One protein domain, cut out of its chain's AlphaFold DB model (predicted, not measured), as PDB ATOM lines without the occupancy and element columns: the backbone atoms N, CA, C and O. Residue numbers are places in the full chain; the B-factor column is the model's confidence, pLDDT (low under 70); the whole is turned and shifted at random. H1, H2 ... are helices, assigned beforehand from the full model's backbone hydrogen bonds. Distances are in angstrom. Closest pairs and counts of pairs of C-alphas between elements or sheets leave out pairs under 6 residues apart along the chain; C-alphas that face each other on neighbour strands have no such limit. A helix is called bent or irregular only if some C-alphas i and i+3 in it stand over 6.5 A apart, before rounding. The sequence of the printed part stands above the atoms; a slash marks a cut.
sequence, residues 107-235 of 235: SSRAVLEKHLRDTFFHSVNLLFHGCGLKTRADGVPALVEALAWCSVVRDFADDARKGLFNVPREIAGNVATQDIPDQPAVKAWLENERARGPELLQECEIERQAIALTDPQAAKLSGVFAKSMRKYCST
ATOM      1  N   SER A 107     157.582 137.275 126.290       96.06
ATOM      2  CA  SER A 107     156.873 136.017 126.056       96.06
ATOM      3  C   SER A 107     156.499 135.847 124.586       96.06
ATOM      4  O   SER A 107     156.357 136.823 123.852       96.06
ATOM      5  N   SER A 108     156.355 134.599 124.144       97.06
ATOM      6  CA  SER A 108     155.816 134.295 122.813       97.06
ATOM      7  C   SER A 108     154.371 134.768 122.687       97.06
ATOM      8  O   SER A 108     153.647 134.771 123.689       97.06
ATOM      9  N   ARG A 109     153.920 135.026 121.457       96.94
ATOM     10  CA  ARG A 109     152.524 135.372 121.139       96.94
ATOM     11  C   ARG A 109     151.501 134.491 121.861       96.94
ATOM     12  O   ARG A 109     150.655 135.014 122.574       96.94
ATOM     13  N   ALA A 110     151.626 133.169 121.745       97.62
ATOM     14  CA  ALA A 110     150.653 132.227 122.305       97.62
ATOM     15  C   ALA A 110     150.518 132.328 123.836       97.62
ATOM     16  O   ALA A 110     149.428 132.183 124.381       97.62
ATOM     17  N   VAL A 111     151.627 132.597 124.534       98.06
ATOM     18  CA  VAL A 111     151.633 132.775 125.994       98.06
ATOM     19  C   VAL A 111     150.942 134.081 126.376       98.06
ATOM     20  O   VAL A 111     150.132 134.076 127.297       98.06
ATOM     21  N   LEU A 112     151.222 135.173 125.657       97.62
ATOM     22  CA  LEU A 112     150.587 136.471 125.904       97.62
ATOM     23  C   LEU A 112     149.087 136.434 125.622       97.62
ATOM     24  O   LEU A 112     148.304 136.861 126.461       97.62
ATOM     25  N   GLU A 113     148.693 135.896 124.467       97.06
ATOM     26  CA  GLU A 113     147.288 135.778 124.070       97.06
ATOM     27  C   GLU A 113     146.515 134.936 125.087       97.06
ATOM     28  O   GLU A 113     145.472 135.369 125.572       97.06
ATOM     29  N   LYS A 114     147.063 133.786 125.505       98.06
ATOM     30  CA  LYS A 114     146.446 132.964 126.553       98.06
ATOM     31  C   LYS A 114     146.341 133.712 127.882       98.06
ATOM     32  O   LYS A 114     145.280 133.695 128.493       98.06
ATOM     33  N   HIS A 115     147.421 134.348 128.330       98.31
ATOM     34  CA  HIS A 115     147.447 135.052 129.610       98.31
ATOM     35  C   HIS A 115     146.419 136.193 129.646       98.31
ATOM     36  O   HIS A 115     145.587 136.236 130.545       98.31
ATOM     37  N   LEU A 116     146.413 137.064 128.630       96.69
ATOM     38  CA  LEU A 116     145.457 138.170 128.527       96.69
ATOM     39  C   LEU A 116     144.017 137.655 128.454       96.69
ATOM     40  O   LEU A 116     143.141 138.149 129.166       96.69
ATOM     41  N   ARG A 117     143.773 136.630 127.633       97.88
ATOM     42  CA  ARG A 117     142.453 136.014 127.507       97.88
ATOM     43  C   ARG A 117     141.962 135.447 128.835       97.88
ATOM     44  O   ARG A 117     140.822 135.710 129.203       97.88
ATOM     45  N   ASP A 118     142.794 134.701 129.558       98.38
ATOM     46  CA  ASP A 118     142.424 134.124 130.854       98.38
ATOM     47  C   ASP A 118     142.123 135.231 131.879       98.38
ATOM     48  O   ASP A 118     141.094 135.177 132.558       98.38
ATOM     49  N   THR A 119     142.945 136.287 131.933       97.31
ATOM     50  CA  THR A 119     142.732 137.441 132.826       97.31
ATOM     51  C   THR A 119     141.363 138.069 132.592       97.31
ATOM     52  O   THR A 119     140.576 138.233 133.530       97.31
ATOM     53  N   PHE A 120     141.025 138.376 131.338       96.94
ATOM     54  CA  PHE A 120     139.736 138.991 131.028       96.94
ATOM     55  C   PHE A 120     138.565 138.017 131.105       96.94
ATOM     56  O   PHE A 120     137.478 138.440 131.498       96.94
ATOM     57  N   PHE A 121     138.768 136.728 130.829       98.31
ATOM     58  CA  PHE A 121     137.743 135.704 131.014       98.31
ATOM     59  C   PHE A 121     137.289 135.664 132.476       98.31
ATOM     60  O   PHE A 121     136.108 135.876 132.758       98.31
ATOM     61  N   HIS A 122     138.221 135.482 133.416       97.81
ATOM     62  CA  HIS A 122     137.886 135.405 134.840       97.81
ATOM     63  C   HIS A 122     137.355 136.741 135.373       97.81
ATOM     64  O   HIS A 122     136.387 136.764 136.132       97.81
ATOM     65  N   SER A 123     137.904 137.872 134.919       94.94
ATOM     66  CA  SER A 123     137.441 139.201 135.336       94.94
ATOM     67  C   SER A 123     136.006 139.503 134.861       94.94
ATOM     68  O   SER A 123     135.167 139.967 135.643       94.94
ATOM     69  N   VAL A 124     135.663 139.161 133.610       95.06
ATOM     70  CA  VAL A 124     134.287 139.262 133.088       95.06
ATOM     71  C   VAL A 124     133.356 138.295 133.816       95.06
ATOM     72  O   VAL A 124     132.248 138.692 134.189       95.06
ATOM     73  N   ASN A 125     133.796 137.058 134.072       95.38
ATOM     74  CA  ASN A 125     132.967 136.067 134.753       95.38
ATOM     75  C   ASN A 125     132.610 136.515 136.176       95.38
ATOM     76  O   ASN A 125     131.438 136.500 136.558       95.38
ATOM     77  N   LEU A 126     133.592 137.032 136.924       94.00
ATOM     78  CA  LEU A 126     133.392 137.608 138.255       94.00
ATOM     79  C   LEU A 126     132.461 138.813 138.237       94.00
ATOM     80  O   LEU A 126     131.590 138.935 139.102       94.00
ATOM     81  N   LEU A 127     132.608 139.700 137.253       91.69
ATOM     82  CA  LEU A 127     131.722 140.846 137.106       91.69
ATOM     83  C   LEU A 127     130.278 140.397 136.865       91.69
ATOM     84  O   LEU A 127     129.359 140.905 137.513       91.69
ATOM     85  N   PHE A 128     130.063 139.447 135.956       92.81
ATOM     86  CA  PHE A 128     128.726 138.949 135.632       92.81
ATOM     87  C   PHE A 128     128.109 138.202 136.812       92.81
ATOM     88  O   PHE A 128     126.938 138.428 137.139       92.81
ATOM     89  N   HIS A 129     128.913 137.409 137.519       91.44
ATOM     90  CA  HIS A 129     128.514 136.758 138.755       91.44
ATOM     91  C   HIS A 129     128.122 137.780 139.832       91.44
ATOM     92  O   HIS A 129     127.030 137.711 140.396       91.44
ATOM     93  N   GLY A 130     128.966 138.784 140.078       87.44
ATOM     94  CA  GLY A 130     128.722 139.846 141.055       87.44
ATOM     95  C   GLY A 130     127.504 140.716 140.726       87.44
ATOM     96  O   GLY A 130     126.874 141.269 141.628       87.44
ATOM     97  N   CYS A 131     127.142 140.810 139.445       86.06
ATOM     98  CA  CYS A 131     125.924 141.471 138.978       86.06
ATOM     99  C   CYS A 131     124.672 140.572 139.039       86.06
ATOM    100  O   CYS A 131     123.566 141.057 138.782       86.06
ATOM    101  N   GLY A 132     124.816 139.284 139.374       88.19
ATOM    102  CA  GLY A 132     123.719 138.314 139.400       88.19
ATOM    103  C   GLY A 132     123.156 137.992 138.012       88.19
ATOM    104  O   GLY A 132     121.957 137.745 137.884       88.19
ATOM    105  N   LEU A 133     123.994 138.060 136.975       90.69
ATOM    106  CA  LEU A 133     123.610 137.772 135.591       90.69
ATOM    107  C   LEU A 133     123.571 136.260 135.343       90.69
ATOM    108  O   LEU A 133     124.168 135.483 136.095       90.69
ATOM    109  N   LYS A 134     122.864 135.836 134.294       93.00
ATOM    110  CA  LYS A 134     122.842 134.437 133.841       93.00
ATOM    111  C   LYS A 134     123.993 134.155 132.889       93.00
ATOM    112  O   LYS A 134     124.601 133.098 132.989       93.00
ATOM    113  N   THR A 135     124.289 135.102 132.003       96.06
ATOM    114  CA  THR A 135     125.434 135.003 131.095       96.06
ATOM    115  C   THR A 135     126.733 134.901 131.892       96.06
ATOM    116  O   THR A 135     126.892 135.541 132.937       96.06
ATOM    117  N   ARG A 136     127.658 134.086 131.399       95.88
ATOM    118  CA  ARG A 136     129.026 133.914 131.896       95.88
ATOM    119  C   ARG A 136     130.005 134.277 130.776       95.88
ATOM    120  O   ARG A 136     129.571 134.601 129.669       95.88
ATOM    121  N   ALA A 137     131.299 134.329 131.079       96.06
ATOM    122  CA  ALA A 137     132.308 134.798 130.123       96.06
ATOM    123  C   ALA A 137     132.387 133.934 128.847       96.06
ATOM    124  O   ALA A 137     132.661 134.449 127.767       96.06
ATOM    125  N   ASP A 138     132.067 132.644 128.951       96.38
ATOM    126  CA  ASP A 138     131.930 131.704 127.829       96.38
ATOM    127  C   ASP A 138     130.811 132.074 126.838       96.38
ATOM    128  O   ASP A 138     130.888 131.726 125.664       96.38
ATOM    129  N   GLY A 139     129.792 132.802 127.297       95.94
ATOM    130  CA  GLY A 139     128.698 133.319 126.480       95.94
ATOM    131  C   GLY A 139     128.983 134.673 125.828       95.94
ATOM    132  O   GLY A 139     128.106 135.190 125.137       95.94
ATOM    133  N   VAL A 140     130.156 135.268 126.076       97.06
ATOM    134  CA  VAL A 140     130.608 136.540 125.480       97.06
ATOM    135  C   VAL A 140     132.102 136.518 125.094       97.06
ATOM    136  O   VAL A 140     132.857 137.404 125.514       97.06
ATOM    137  N   PRO A 141     132.584 135.506 124.347       97.81
ATOM    138  CA  PRO A 141     134.007 135.379 124.062       97.81
ATOM    139  C   PRO A 141     134.570 136.577 123.282       97.81
ATOM    140  O   PRO A 141     135.659 137.032 123.626       97.81
ATOM    141  N   ALA A 142     133.841 137.176 122.336       97.62
ATOM    142  CA  ALA A 142     134.316 138.369 121.629       97.62
ATOM    143  C   ALA A 142     134.514 139.569 122.569       97.62
ATOM    144  O   ALA A 142     135.446 140.351 122.382       97.62
ATOM    145  N   LEU A 143     133.692 139.711 123.620       96.88
ATOM    146  CA  LEU A 143     133.919 140.742 124.639       96.88
ATOM    147  C   LEU A 143     135.230 140.507 125.399       96.88
ATOM    148  O   LEU A 143     135.944 141.469 125.681       96.88
ATOM    149  N   VAL A 144     135.530 139.251 125.744       98.00
ATOM    150  CA  VAL A 144     136.780 138.878 126.421       98.00
ATOM    151  C   VAL A 144     137.978 139.227 125.538       98.00
ATOM    152  O   VAL A 144     138.886 139.918 125.999       98.00
ATOM    153  N   GLU A 145     137.943 138.837 124.262       97.94
ATOM    154  CA  GLU A 145     139.007 139.142 123.298       97.94
ATOM    155  C   GLU A 145     139.170 140.653 123.079       97.94
ATOM    156  O   GLU A 145     140.285 141.175 123.075       97.94
ATOM    157  N   ALA A 146     138.068 141.398 122.965       97.50
ATOM    158  CA  ALA A 146     138.122 142.846 122.794       97.50
ATOM    159  C   ALA A 146     138.695 143.561 124.028       97.50
ATOM    160  O   ALA A 146     139.428 144.538 123.881       97.50
ATOM    161  N   LEU A 147     138.400 143.091 125.244       96.75
ATOM    162  CA  LEU A 147     138.993 143.645 126.464       96.75
ATOM    163  C   LEU A 147     140.495 143.344 126.555       96.75
ATOM    164  O   LEU A 147     141.261 144.255 126.870       96.75
ATOM    165  N   ALA A 148     140.899 142.115 126.214       96.69
ATOM    166  CA  ALA A 148     142.300 141.704 126.118       96.69
ATOM    167  C   ALA A 148     143.079 142.548 125.106       96.69
ATOM    168  O   ALA A 148     144.149 143.067 125.413       96.69
ATOM    169  N   TRP A 149     142.517 142.766 123.920       97.31
ATOM    170  CA  TRP A 149     143.077 143.686 122.933       97.31
ATOM    171  C   TRP A 149     143.163 145.118 123.472       97.31
ATOM    172  O   TRP A 149     144.197 145.782 123.351       97.31
ATOM    173  N   CYS A 150     142.077 145.605 124.083       96.75
ATOM    174  CA  CYS A 150     141.979 146.986 124.528       96.75
ATOM    175  C   CYS A 150     143.019 147.318 125.599       96.75
ATOM    176  O   CYS A 150     143.538 148.433 125.570       96.75
ATOM    177  N   SER A 151     143.308 146.413 126.539       94.56
ATOM    178  CA  SER A 151     144.321 146.670 127.571       94.56
ATOM    179  C   SER A 151     145.692 146.898 126.948       94.56
ATOM    180  O   SER A 151     146.336 147.899 127.248       94.56
ATOM    181  N   VAL A 152     146.071 146.058 125.981       95.44
ATOM    182  CA  VAL A 152     147.340 146.183 125.263       95.44
ATOM    183  C   VAL A 152     147.430 147.524 124.545       95.44
ATOM    184  O   VAL A 152     148.351 148.293 124.798       95.44
ATOM    185  N   VAL A 153     146.471 147.869 123.680       95.62
ATOM    186  CA  VAL A 153     146.576 149.106 122.876       95.62
ATOM    187  C   VAL A 153     146.422 150.391 123.692       95.62
ATOM    188  O   VAL A 153     146.877 151.456 123.250       95.62
ATOM    189  N   ARG A 154     145.745 150.310 124.845       94.69
ATOM    190  CA  ARG A 154     145.521 151.427 125.765       94.69
ATOM    191  C   ARG A 154     146.766 151.720 126.590       94.69
ATOM    192  O   ARG A 154     147.150 152.883 126.657       94.69
ATOM    193  N   ASP A 155     147.361 150.687 127.182       94.38
ATOM    194  CA  ASP A 155     148.381 150.837 128.222       94.38
ATOM    195  C   ASP A 155     149.798 150.515 127.729       94.38
ATOM    196  O   ASP A 155     150.743 150.689 128.488       94.38
ATOM    197  N   PHE A 156     149.984 150.131 126.456       94.69
ATOM    198  CA  PHE A 156     151.270 149.663 125.915       94.69
ATOM    199  C   PHE A 156     152.492 150.479 126.366       94.69
ATOM    200  O   PHE A 156     153.491 149.923 126.818       94.69
ATOM    201  N   ALA A 157     152.427 151.807 126.226       92.50
ATOM    202  CA  ALA A 157     153.541 152.684 126.572       92.50
ATOM    203  C   ALA A 157     153.796 152.728 128.087       92.50
ATOM    204  O   ALA A 157     154.948 152.789 128.518       92.50
ATOM    205  N   ASP A 158     152.737 152.705 128.888       92.81
ATOM    206  CA  ASP A 158     152.808 152.788 130.343       92.81
ATOM    207  C   ASP A 158     153.321 151.460 130.921       92.81
ATOM    208  O   ASP A 158     154.267 151.464 131.716       92.81
ATOM    209  N   ASP A 159     152.795 150.336 130.428       95.31
ATOM    210  CA  ASP A 159     153.234 148.976 130.750       95.31
ATOM    211  C   ASP A 159     154.716 148.785 130.424       95.31
ATOM    212  O   ASP A 159     155.506 148.366 131.276       95.31
ATOM    213  N   ALA A 160     155.139 149.176 129.218       94.38
ATOM    214  CA  ALA A 160     156.523 149.014 128.801       94.38
ATOM    215  C   ALA A 160     157.496 149.859 129.641       94.38
ATOM    216  O   ALA A 160     158.593 149.393 129.966       94.38
ATOM    217  N   ARG A 161     157.094 151.072 130.062       93.31
ATOM    218  CA  ARG A 161     157.878 151.880 131.017       93.31
ATOM    219  C   ARG A 161     158.005 151.184 132.370       93.31
ATOM    220  O   ARG A 161     159.081 151.216 132.965       93.31
ATOM    221  N   LYS A 162     156.938 150.531 132.834       92.75
ATOM    222  CA  LYS A 162     156.932 149.728 134.065       92.75
ATOM    223  C   LYS A 162     157.675 148.388 133.917       92.75
ATOM    224  O   LYS A 162     157.958 147.754 134.927       92.75
ATOM    225  N   GLY A 163     158.044 147.981 132.698       94.88
ATOM    226  CA  GLY A 163     158.746 146.727 132.401       94.88
ATOM    227  C   GLY A 163     157.837 145.546 132.063       94.88
ATOM    228  O   GLY A 163     158.332 144.432 131.912       94.88
ATOM    229  N   LEU A 164     156.531 145.774 131.920       96.06
ATOM    230  CA  LEU A 164     155.576 144.776 131.458       96.06
ATOM    231  C   LEU A 164     155.474 144.844 129.928       96.06
ATOM    232  O   LEU A 164     154.977 145.810 129.357       96.06
ATOM    233  N   PHE A 165     155.966 143.815 129.237       96.25
ATOM    234  CA  PHE A 165     155.939 143.777 127.775       96.25
ATOM    235  C   PHE A 165     154.767 142.944 127.270       96.25
ATOM    236  O   PHE A 165     154.837 141.716 127.195       96.25
ATOM    237  N   ASN A 166     153.703 143.639 126.875       96.12
ATOM    238  CA  ASN A 166     152.535 143.066 126.207       96.12
ATOM    239  C   ASN A 166     152.684 143.085 124.673       96.12
ATOM    240  O   ASN A 166     151.734 143.341 123.944       96.12
ATOM    241  N   VAL A 167     153.898 142.810 124.188       96.88
ATOM    242  CA  VAL A 167     154.227 142.620 122.769       96.88
ATOM    243  C   VAL A 167     154.885 141.252 122.587       96.88
ATOM    244  O   VAL A 167     155.753 140.891 123.391       96.88
ATOM    245  N   PRO A 168     154.512 140.475 121.555       97.19
ATOM    246  CA  PRO A 168     155.122 139.172 121.325       97.19
ATOM    247  C   PRO A 168     156.632 139.267 121.082       97.19
ATOM    248  O   PRO A 168     157.100 140.145 120.352       97.19
ATOM    249  N   ARG A 169     157.401 138.328 121.646       95.94
ATOM    250  CA  ARG A 169     158.857 138.216 121.439       95.94
ATOM    251  C   ARG A 169     159.219 138.176 119.953       95.94
ATOM    252  O   ARG A 169     160.230 138.738 119.547       95.94
ATOM    253  N   GLU A 170     158.376 137.537 119.153       96.06
ATOM    254  CA  GLU A 170     158.514 137.409 117.704       96.06
ATOM    255  C   GLU A 170     158.497 138.769 116.988       96.06
ATOM    256  O   GLU A 170     159.068 138.899 115.910       96.06
ATOM    257  N   ILE A 171     157.860 139.776 117.591       96.88
ATOM    258  CA  ILE A 171     157.775 141.149 117.081       96.88
ATOM    259  C   ILE A 171     158.862 142.035 117.696       96.88
ATOM    260  O   ILE A 171     159.479 142.828 116.989       96.88
ATOM    261  N   ALA A 172     159.103 141.905 119.005       94.25
ATOM    262  CA  ALA A 172     160.100 142.708 119.715       94.25
ATOM    263  C   ALA A 172     161.536 142.430 119.235       94.25
ATOM    264  O   ALA A 172     162.373 143.332 119.226       94.25
ATOM    265  N   GLY A 173     161.820 141.193 118.814       88.94
ATOM    266  CA  GLY A 173     163.152 140.774 118.386       88.94
ATOM    267  C   GLY A 173     164.155 140.700 119.541       88.94
ATOM    268  O   GLY A 173     163.795 140.677 120.717       88.94
ATOM    269  N   ASN A 174     165.443 140.649 119.195       84.88
ATOM    270  CA  ASN A 174     166.542 140.552 120.160       84.88
ATOM    271  C   ASN A 174     167.143 141.935 120.436       84.88
ATOM    272  O   ASN A 174     168.287 142.206 120.075       84.88
ATOM    273  N   VAL A 175     166.353 142.816 121.041       86.25
ATOM    274  CA  VAL A 175     166.795 144.160 121.436       86.25
ATOM    275  C   VAL A 175     166.833 144.289 122.951       86.25
ATOM    276  O   VAL A 175     166.219 143.501 123.676       86.25
ATOM    277  N   ALA A 176     167.567 145.282 123.448       86.62
ATOM    278  CA  ALA A 176     167.543 145.576 124.868       86.62
ATOM    279  C   ALA A 176     166.135 146.037 125.273       86.62
ATOM    280  O   ALA A 176     165.470 146.773 124.545       86.62
ATOM    281  N   THR A 177     165.662 145.585 126.436       85.69
ATOM    282  CA  THR A 177     164.254 145.761 126.834       85.69
ATOM    283  C   THR A 177     163.783 147.218 126.863       85.69
ATOM    284  O   THR A 177     162.613 147.491 126.623       85.69
ATOM    285  N   GLN A 178     164.680 148.161 127.151       87.00
ATOM    286  CA  GLN A 178     164.389 149.594 127.151       87.00
ATOM    287  C   GLN A 178     164.087 150.162 125.756       87.00
ATOM    288  O   GLN A 178     163.360 151.143 125.659       87.00
ATOM    289  N   ASP A 179     164.582 149.521 124.695       91.56
ATOM    290  CA  ASP A 179     164.447 149.998 123.315       91.56
ATOM    291  C   ASP A 179     163.244 149.369 122.595       91.56
ATOM    292  O   ASP A 179     162.953 149.723 121.452       91.56
ATOM    293  N   ILE A 180     162.547 148.417 123.234       92.94
ATOM    294  CA  ILE A 180     161.423 147.670 122.645       92.94
ATOM    295  C   ILE A 180     160.312 148.598 122.137       92.94
ATOM    296  O   ILE A 180     159.915 148.435 120.982       92.94
ATOM    297  N   PRO A 181     159.804 149.575 122.919       92.50
ATOM    298  CA  PRO A 181     158.693 150.419 122.469       92.50
ATOM    299  C   PRO A 181     159.035 151.258 121.237       92.50
ATOM    300  O   PRO A 181     158.146 151.645 120.479       92.50
ATOM    301  N   ASP A 182     160.325 151.531 121.033       92.56
ATOM    302  CA  ASP A 182     160.801 152.367 119.945       92.56
ATOM    303  C   ASP A 182     161.126 151.612 118.661       92.56
ATOM    304  O   ASP A 182     161.297 152.253 117.617       92.56
ATOM    305  N   GLN A 183     161.125 150.276 118.700       94.81
ATOM    306  CA  GLN A 183     161.382 149.451 117.528       94.81
ATOM    307  C   GLN A 183     160.344 149.702 116.424       94.81
ATOM    308  O   GLN A 183     159.138 149.616 116.680       94.81
ATOM    309  N   PRO A 184     160.775 149.912 115.165       95.75
ATOM    310  CA  PRO A 184     159.858 150.078 114.039       95.75
ATOM    311  C   PRO A 184     158.868 148.916 113.887       95.75
ATOM    312  O   PRO A 184     157.692 149.145 113.622       95.75
ATOM    313  N   ALA A 185     159.319 147.677 114.116       96.81
ATOM    314  CA  ALA A 185     158.465 146.490 114.056       96.81
ATOM    315  C   ALA A 185     157.359 146.505 115.125       96.81
ATOM    316  O   ALA A 185     156.224 146.130 114.842       96.81
ATOM    317  N   VAL A 186     157.671 146.983 116.333       97.06
ATOM    318  CA  VAL A 186     156.714 147.105 117.441       97.06
ATOM    319  C   VAL A 186     155.701 148.214 117.162       97.06
ATOM    320  O   VAL A 186     154.508 148.007 117.368       97.06
ATOM    321  N   LYS A 187     156.146 149.356 116.623       95.69
ATOM    322  CA  LYS A 187     155.257 150.455 116.208       95.69
ATOM    323  C   LYS A 187     154.292 150.013 115.105       95.69
ATOM    324  O   LYS A 187     153.085 150.162 115.271       95.69
ATOM    325  N   ALA A 188     154.803 149.377 114.050       96.88
ATOM    326  CA  ALA A 188     153.982 148.840 112.963       96.88
ATOM    327  C   ALA A 188     153.009 147.750 113.449       96.88
ATOM    328  O   ALA A 188     151.856 147.696 113.025       96.88
ATOM    329  N   TRP A 189     153.445 146.883 114.367       97.06
ATOM    330  CA  TRP A 189     152.556 145.906 114.990       97.06
ATOM    331  C   TRP A 189     151.437 146.581 115.792       97.06
ATOM    332  O   TRP A 189     150.279 146.214 115.622       97.06
ATOM    333  N   LEU A 190     151.747 147.593 116.605       96.00
ATOM    334  CA  LEU A 190     150.744 148.306 117.396       96.00
ATOM    335  C   LEU A 190     149.728 149.044 116.508       96.00
ATOM    336  O   LEU A 190     148.541 149.078 116.833       96.00
ATOM    337  N   GLU A 191     150.162 149.602 115.378       95.06
ATOM    338  CA  GLU A 191     149.272 150.178 114.359       95.06
ATOM    339  C   GLU A 191     148.327 149.122 113.768       95.06
ATOM    340  O   GLU A 191     147.118 149.355 113.686       95.06
ATOM    341  N   ASN A 192     148.844 147.932 113.445       95.25
ATOM    342  CA  ASN A 192     148.020 146.812 112.986       95.25
ATOM    343  C   ASN A 192     147.029 146.347 114.064       95.25
ATOM    344  O   ASN A 192     145.870 146.084 113.750       95.25
ATOM    345  N   GLU A 193     147.434 146.292 115.337       95.56
ATOM    346  CA  GLU A 193     146.510 145.991 116.434       95.56
ATOM    347  C   GLU A 193     145.398 147.043 116.522       95.56
ATOM    348  O   GLU A 193     144.228 146.682 116.637       95.56
ATOM    349  N   ARG A 194     145.701 148.341 116.388       94.81
ATOM    350  CA  ARG A 194     144.663 149.390 116.360       94.81
ATOM    351  C   ARG A 194     143.683 149.196 115.201       94.81
ATOM    352  O   ARG A 194     142.477 149.339 115.407       94.81
ATOM    353  N   ALA A 195     144.185 148.815 114.027       94.62
ATOM    354  CA  ALA A 195     143.373 148.554 112.839       94.62
ATOM    355  C   ALA A 195     142.446 147.329 112.975       94.62
ATOM    356  O   ALA A 195     141.404 147.297 112.325       94.62
ATOM    357  N   ARG A 196     142.769 146.358 113.846       95.00
ATOM    358  CA  ARG A 196     141.898 145.206 114.171       95.00
ATOM    359  C   ARG A 196     140.704 145.570 115.060       95.00
ATOM    360  O   ARG A 196     139.708 144.853 115.082       95.00
ATOM    361  N   GLY A 197     140.781 146.684 115.793       95.31
ATOM    362  CA  GLY A 197     139.762 147.094 116.764       95.31
ATOM    363  C   GLY A 197     138.317 147.117 116.232       95.31
ATOM    364  O   GLY A 197     137.434 146.581 116.901       95.31
ATOM    365  N   PRO A 198     138.032 147.700 115.048       96.44
ATOM    366  CA  PRO A 198     136.683 147.721 114.483       96.44
ATOM    367  C   PRO A 198     136.059 146.334 114.277       96.44
ATOM    368  O   PRO A 198     134.876 146.168 114.569       96.44
ATOM    369  N   GLU A 199     136.842 145.350 113.824       96.56
ATOM    370  CA  GLU A 199     136.384 143.970 113.611       96.56
ATOM    371  C   GLU A 199     136.008 143.309 114.945       96.56
ATOM    372  O   GLU A 199     134.884 142.836 115.105       96.56
ATOM    373  N   LEU A 200     136.874 143.416 115.960       96.44
ATOM    374  CA  LEU A 200     136.602 142.908 117.314       96.44
ATOM    375  C   LEU A 200     135.329 143.519 117.925       96.44
ATOM    376  O   LEU A 200     134.533 142.843 118.581       96.44
ATOM    377  N   LEU A 201     135.102 144.819 117.710       96.75
ATOM    378  CA  LEU A 201     133.898 145.488 118.206       96.75
ATOM    379  C   LEU A 201     132.636 145.123 117.419       96.75
ATOM    380  O   LEU A 201     131.539 145.195 117.980       96.75
ATOM    381  N   GLN A 202     132.770 144.742 116.151       97.56
ATOM    382  CA  GLN A 202     131.668 144.200 115.367       97.56
ATOM    383  C   GLN A 202     131.266 142.813 115.882       97.56
ATOM    384  O   GLN A 202     130.075 142.569 116.075       97.56
ATOM    385  N   GLU A 203     132.230 141.943 116.186       97.69
ATOM    386  CA  GLU A 203     131.968 140.638 116.810       97.69
ATOM    387  C   GLU A 203     131.275 140.791 118.171       97.69
ATOM    388  O   GLU A 203     130.240 140.168 118.418       97.69
ATOM    389  N   CYS A 204     131.754 141.719 119.010       96.88
ATOM    390  CA  CYS A 204     131.093 142.068 120.271       96.88
ATOM    391  C   CYS A 204     129.625 142.471 120.072       96.88
ATOM    392  O   CYS A 204     128.774 142.149 120.900       96.88
ATOM    393  N   GLU A 205     129.315 143.222 119.013       97.50
ATOM    394  CA  GLU A 205     127.951 143.670 118.726       97.50
ATOM    395  C   GLU A 205     127.046 142.509 118.298       97.50
ATOM    396  O   GLU A 205     125.901 142.442 118.753       97.50
ATOM    397  N   ILE A 206     127.558 141.576 117.493       97.31
ATOM    398  CA  ILE A 206     126.837 140.359 117.093       97.31
ATOM    399  C   ILE A 206     126.496 139.520 118.331       97.31
ATOM    400  O   ILE A 206     125.330 139.182 118.552       97.31
ATOM    401  N   GLU A 207     127.481 139.248 119.191       96.31
ATOM    402  CA  GLU A 207     127.255 138.510 120.439       96.31
ATOM    403  C   GLU A 207     126.270 139.231 121.353       96.31
ATOM    404  O   GLU A 207     125.345 138.618 121.889       96.31
ATOM    405  N   ARG A 208     126.417 140.553 121.492       96.56
ATOM    406  CA  ARG A 208     125.526 141.383 122.306       96.56
ATOM    407  C   ARG A 208     124.070 141.252 121.862       96.56
ATOM    408  O   ARG A 208     123.184 141.209 122.716       96.56
ATOM    409  N   GLN A 209     123.812 141.216 120.555       96.69
ATOM    410  CA  GLN A 209     122.467 141.018 120.011       96.69
ATOM    411  C   GLN A 209     121.931 139.620 120.331       96.69
ATOM    412  O   GLN A 209     120.773 139.501 120.731       96.69
ATOM    413  N   ALA A 210     122.773 138.588 120.238       95.69
ATOM    414  CA  ALA A 210     122.395 137.223 120.589       95.69
ATOM    415  C   ALA A 210     122.029 137.092 122.079       95.69
ATOM    416  O   ALA A 210     120.946 136.603 122.414       95.69
ATOM    417  N   ILE A 211     122.874 137.595 122.987       96.62
ATOM    418  CA  ILE A 211     122.610 137.507 124.433       96.62
ATOM    419  C   ILE A 211     121.475 138.430 124.888       96.62
ATOM    420  O   ILE A 211     120.864 138.174 125.921       96.62
ATOM    421  N   ALA A 212     121.122 139.474 124.129       96.44
ATOM    422  CA  ALA A 212     120.000 140.352 124.470       96.44
ATOM    423  C   ALA A 212     118.651 139.616 124.514       96.44
ATOM    424  O   ALA A 212     117.731 140.084 125.184       96.44
ATOM    425  N   LEU A 213     118.536 138.470 123.835       94.56
ATOM    426  CA  LEU A 213     117.332 137.639 123.828       94.56
ATOM    427  C   LEU A 213     117.132 136.871 125.146       94.56
ATOM    428  O   LEU A 213     115.998 136.574 125.516       94.56
ATOM    429  N   THR A 214     118.215 136.552 125.859       94.56
ATOM    430  CA  THR A 214     118.202 135.666 127.039       94.56
ATOM    431  C   THR A 214     118.634 136.371 128.327       94.56
ATOM    432  O   THR A 214     118.110 136.062 129.403       94.56
ATOM    433  N   ASP A 215     119.532 137.350 128.228       96.00
ATOM    434  CA  ASP A 215     120.025 138.187 129.321       96.00
ATOM    435  C   ASP A 215     120.245 139.652 128.862       96.00
ATOM    436  O   ASP A 215     121.368 140.099 128.597       96.00
ATOM    437  N   PRO A 216     119.169 140.464 128.797       94.62
ATOM    438  CA  PRO A 216     119.255 141.869 128.391       94.62
ATOM    439  C   PRO A 216     120.162 142.731 129.283       94.62
ATOM    440  O   PRO A 216     120.659 143.773 128.847       94.62
ATOM    441  N   GLN A 217     120.357 142.344 130.552       91.75
ATOM    442  CA  GLN A 217     121.223 143.083 131.474       91.75
ATOM    443  C   GLN A 217     122.697 142.832 131.149       91.75
ATOM    444  O   GLN A 217     123.457 143.803 131.096       91.75
ATOM    445  N   ALA A 218     123.075 141.585 130.847       93.12
ATOM    446  CA  ALA A 218     124.397 141.268 130.313       93.12
ATOM    447  C   ALA A 218     124.652 142.002 128.992       93.12
ATOM    448  O   ALA A 218     125.647 142.713 128.875       93.12
ATOM    449  N   ALA A 219     123.698 141.968 128.055       95.62
ATOM    450  CA  ALA A 219     123.808 142.678 126.777       95.62
ATOM    451  C   ALA A 219     124.052 144.185 126.953       95.62
ATOM    452  O   ALA A 219     124.878 144.791 126.263       95.62
ATOM    453  N   LYS A 220     123.347 144.811 127.903       93.00
ATOM    454  CA  LYS A 220     123.549 146.225 128.228       93.00
ATOM    455  C   LYS A 220     124.959 146.479 128.758       93.00
ATOM    456  O   LYS A 220     125.587 147.442 128.327       93.00
ATOM    457  N   LEU A 221     125.439 145.651 129.684       91.00
ATOM    458  CA  LEU A 221     126.763 145.802 130.283       91.00
ATOM    459  C   LEU A 221     127.878 145.609 129.241       91.00
ATOM    460  O   LEU A 221     128.738 146.483 129.123       91.00
ATOM    461  N   SER A 222     127.798 144.559 128.416       92.56
ATOM    462  CA  SER A 222     128.711 144.325 127.286       92.56
ATOM    463  C   SER A 222     128.744 145.515 126.324       92.56
ATOM    464  O   SER A 222     129.813 145.971 125.925       92.56
ATOM    465  N   GLY A 223     127.579 146.098 126.015       92.56
ATOM    466  CA  GLY A 223     127.486 147.284 125.160       92.56
ATOM    467  C   GLY A 223     128.196 148.515 125.730       92.56
ATOM    468  O   GLY A 223     128.749 149.315 124.973       92.56
ATOM    469  N   VAL A 224     128.230 148.674 127.058       91.56
ATOM    470  CA  VAL A 224     128.990 149.768 127.675       91.56
ATOM    471  C   VAL A 224     130.494 149.555 127.517       91.56
ATOM    472  O   VAL A 224     131.198 150.502 127.158       91.56
ATOM    473  N   PHE A 225     130.980 148.333 127.743       91.69
ATOM    474  CA  PHE A 225     132.386 148.005 127.519       91.69
ATOM    475  C   PHE A 225     132.782 148.237 126.064       91.69
ATOM    476  O   PHE A 225     133.690 149.027 125.810       91.69
ATOM    477  N   ALA A 226     132.041 147.676 125.108       91.69
ATOM    478  CA  ALA A 226     132.302 147.871 123.683       91.69
ATOM    479  C   ALA A 226     132.345 149.360 123.301       91.69
ATOM    480  O   ALA A 226     133.270 149.813 122.628       91.69
ATOM    481  N   LYS A 227     131.398 150.169 123.799       91.88
ATOM    482  CA  LYS A 227     131.390 151.622 123.561       91.88
ATOM    483  C   LYS A 227     132.654 152.307 124.083       91.88
ATOM    484  O   LYS A 227     133.145 153.234 123.446       91.88
ATOM    485  N   SER A 228     133.163 151.877 125.231       90.69
ATOM    486  CA  SER A 228     134.360 152.463 125.836       90.69
ATOM    487  C   SER A 228     135.650 152.167 125.086       90.69
ATOM    488  O   SER A 228     136.571 152.982 125.129       90.69
ATOM    489  N   MET A 229     135.689 151.032 124.386       93.69
ATOM    490  CA  MET A 229     136.852 150.566 123.641       93.69
ATOM    491  C   MET A 229     136.992 151.270 122.284       93.69
ATOM    492  O   MET A 229     138.101 151.421 121.786       93.69
ATOM    493  N   ARG A 230     135.894 151.810 121.727       92.62
ATOM    494  CA  ARG A 230     135.869 152.484 120.408       92.62
ATOM    495  C   ARG A 230     136.915 153.574 120.229       92.62
ATOM    496  O   ARG A 230     137.448 153.727 119.140       92.62
ATOM    497  N   LYS A 231     137.214 154.336 121.284       92.44
ATOM    498  CA  LYS A 231     138.196 155.428 121.212       92.44
ATOM    499  C   LYS A 231     139.634 154.941 120.985       92.44
ATOM    500  O   LYS A 231     140.493 155.764 120.719       92.44
ATOM    501  N   TYR A 232     139.893 153.640 121.126       91.50
ATOM    502  CA  TYR A 232     141.205 153.034 120.894       91.50
ATOM    503  C   TYR A 232     141.338 152.408 119.497       91.50
ATOM    504  O   TYR A 232     142.435 152.003 119.120       91.50
ATOM    505  N   CYS A 233     140.248 152.359 118.720       84.56
ATOM    506  CA  CYS A 233     140.224 151.863 117.339       84.56
ATOM    507  C   CYS A 233     140.725 152.896 116.311       84.56
ATOM    508  O   CYS A 233     140.659 152.653 115.110       84.56
ATOM    509  N   SER A 234     141.136 154.086 116.748       72.25
ATOM    510  CA  SER A 234     141.538 155.193 115.878       72.25
ATOM    511  C   SER A 234     142.647 155.987 116.569       72.25
ATOM    512  O   SER A 234     142.561 156.210 117.776       72.25
ATOM    513  N   THR A 235     143.689 156.350 115.820       57.84
ATOM    514  CA  THR A 235     144.721 157.329 116.215       57.84
ATOM    515  C   THR A 235     144.160 158.736 116.305       57.84
ATOM    516  O   THR A 235     143.370 159.097 115.403       57.84
TER     517      THR A 235
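What this domain is: This is residues 107 to 235 of the 235 residues of an uncharacterized protein of Burkholderiales bacterium (UniProt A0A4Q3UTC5). The longest helix, H5, bent into two arms, runs along one side of an elongated body of helices, with the kinked H2 in the middle between H5 and H1. At one end H6 folds back along the arm H5b as a helical hairpin; the short H3 and H4 sit at the other end. The printed part has 129 residues with six named helices, H1 to H6 in chain order, and no named strand: the class is all helix. It is compact, with a radius of gyration of the C-alphas of 15.8 A, and spans 50 by 25 by 21 A.

How they stand to each other: Begin with H5, residues 184 to 211: by its hydrogen bonds it was assigned as one helix, but it is bent, with C-alphas 195 and 198 6.9 A apart. Its arms, H5a at residues 184 to 195 and H5b at 198 to 211, stand at a steep tilt of 35.5 degrees, only just past shallow. H5b and H6, residues 216 to 232, touch as a hairpin, opposite ways at a shallow tilt of 7 degrees; their closest C-alphas, of Arg 208 and Ala 219, are 5.0 A apart. H2, residues 141 to 162, is the hub; with H5b and H6 it forms an up-and-down bundle, each running against the one before. H2 touches H5b with residues 142 to 146 alone, closest at the C-alphas of Ala 142 and Cys 204, 5.1 A. It touches H6, closest at the C-alphas of Cys 150 and Met 229, 6.3 A. H1, residues 109 to 130, touches H2 with residues 116 to 124 alone, opposite ways at a steep tilt of 64 degrees; the closest C-alphas, of Leu 116 and Ala 148, are 5.3 A apart. H3, residues 169 to 172, touches H5a, closest at the C-alphas of Ala 172 and Val 186, 6.0 A. H4, residues 177 to 182, touches H2, closest at the C-alphas of Ala 160 and Pro 181, 6.8 A. H1 and H5b are apart. Every O i to N i+4 pair is within hydrogen-bond range in H1, H5a and H5b, against 15 of 18 in H2, 11 of 13 in H6 and 0 of 2 in H4, where 1 of 3 O i to N i+3 pairs is; H3 is too short for an i+4 pair.

Where its parts are: Find C-alpha 184 at (159.858, 150.078, 114.039), where H5a begins its 16.6 A; H5b, 20.0 A long, ends at C-alpha 211, (122.610, 137.507, 124.433). H1 measures 31.4 A, H2 28.8 A and H6 25.7 A, the last ending at C-alpha 232, (141.205, 153.034, 120.894). H2 is irregular, with C-alphas 154 and 157 8.2 A apart and a kink of 66 degrees near residue 156; so is H4, with 178 and 181 7.4 A apart, and, only just, H6, with 228 and 231 6.7 A apart.

The domain as a whole: Look to Ala 176 and Leu 213 for the C-alphas farthest apart, 50.8 A. The printed part has no cut and no long link. The mean pLDDT of the printed part is 94.2, and Thr 235, the chain's last residue, is the one under 70.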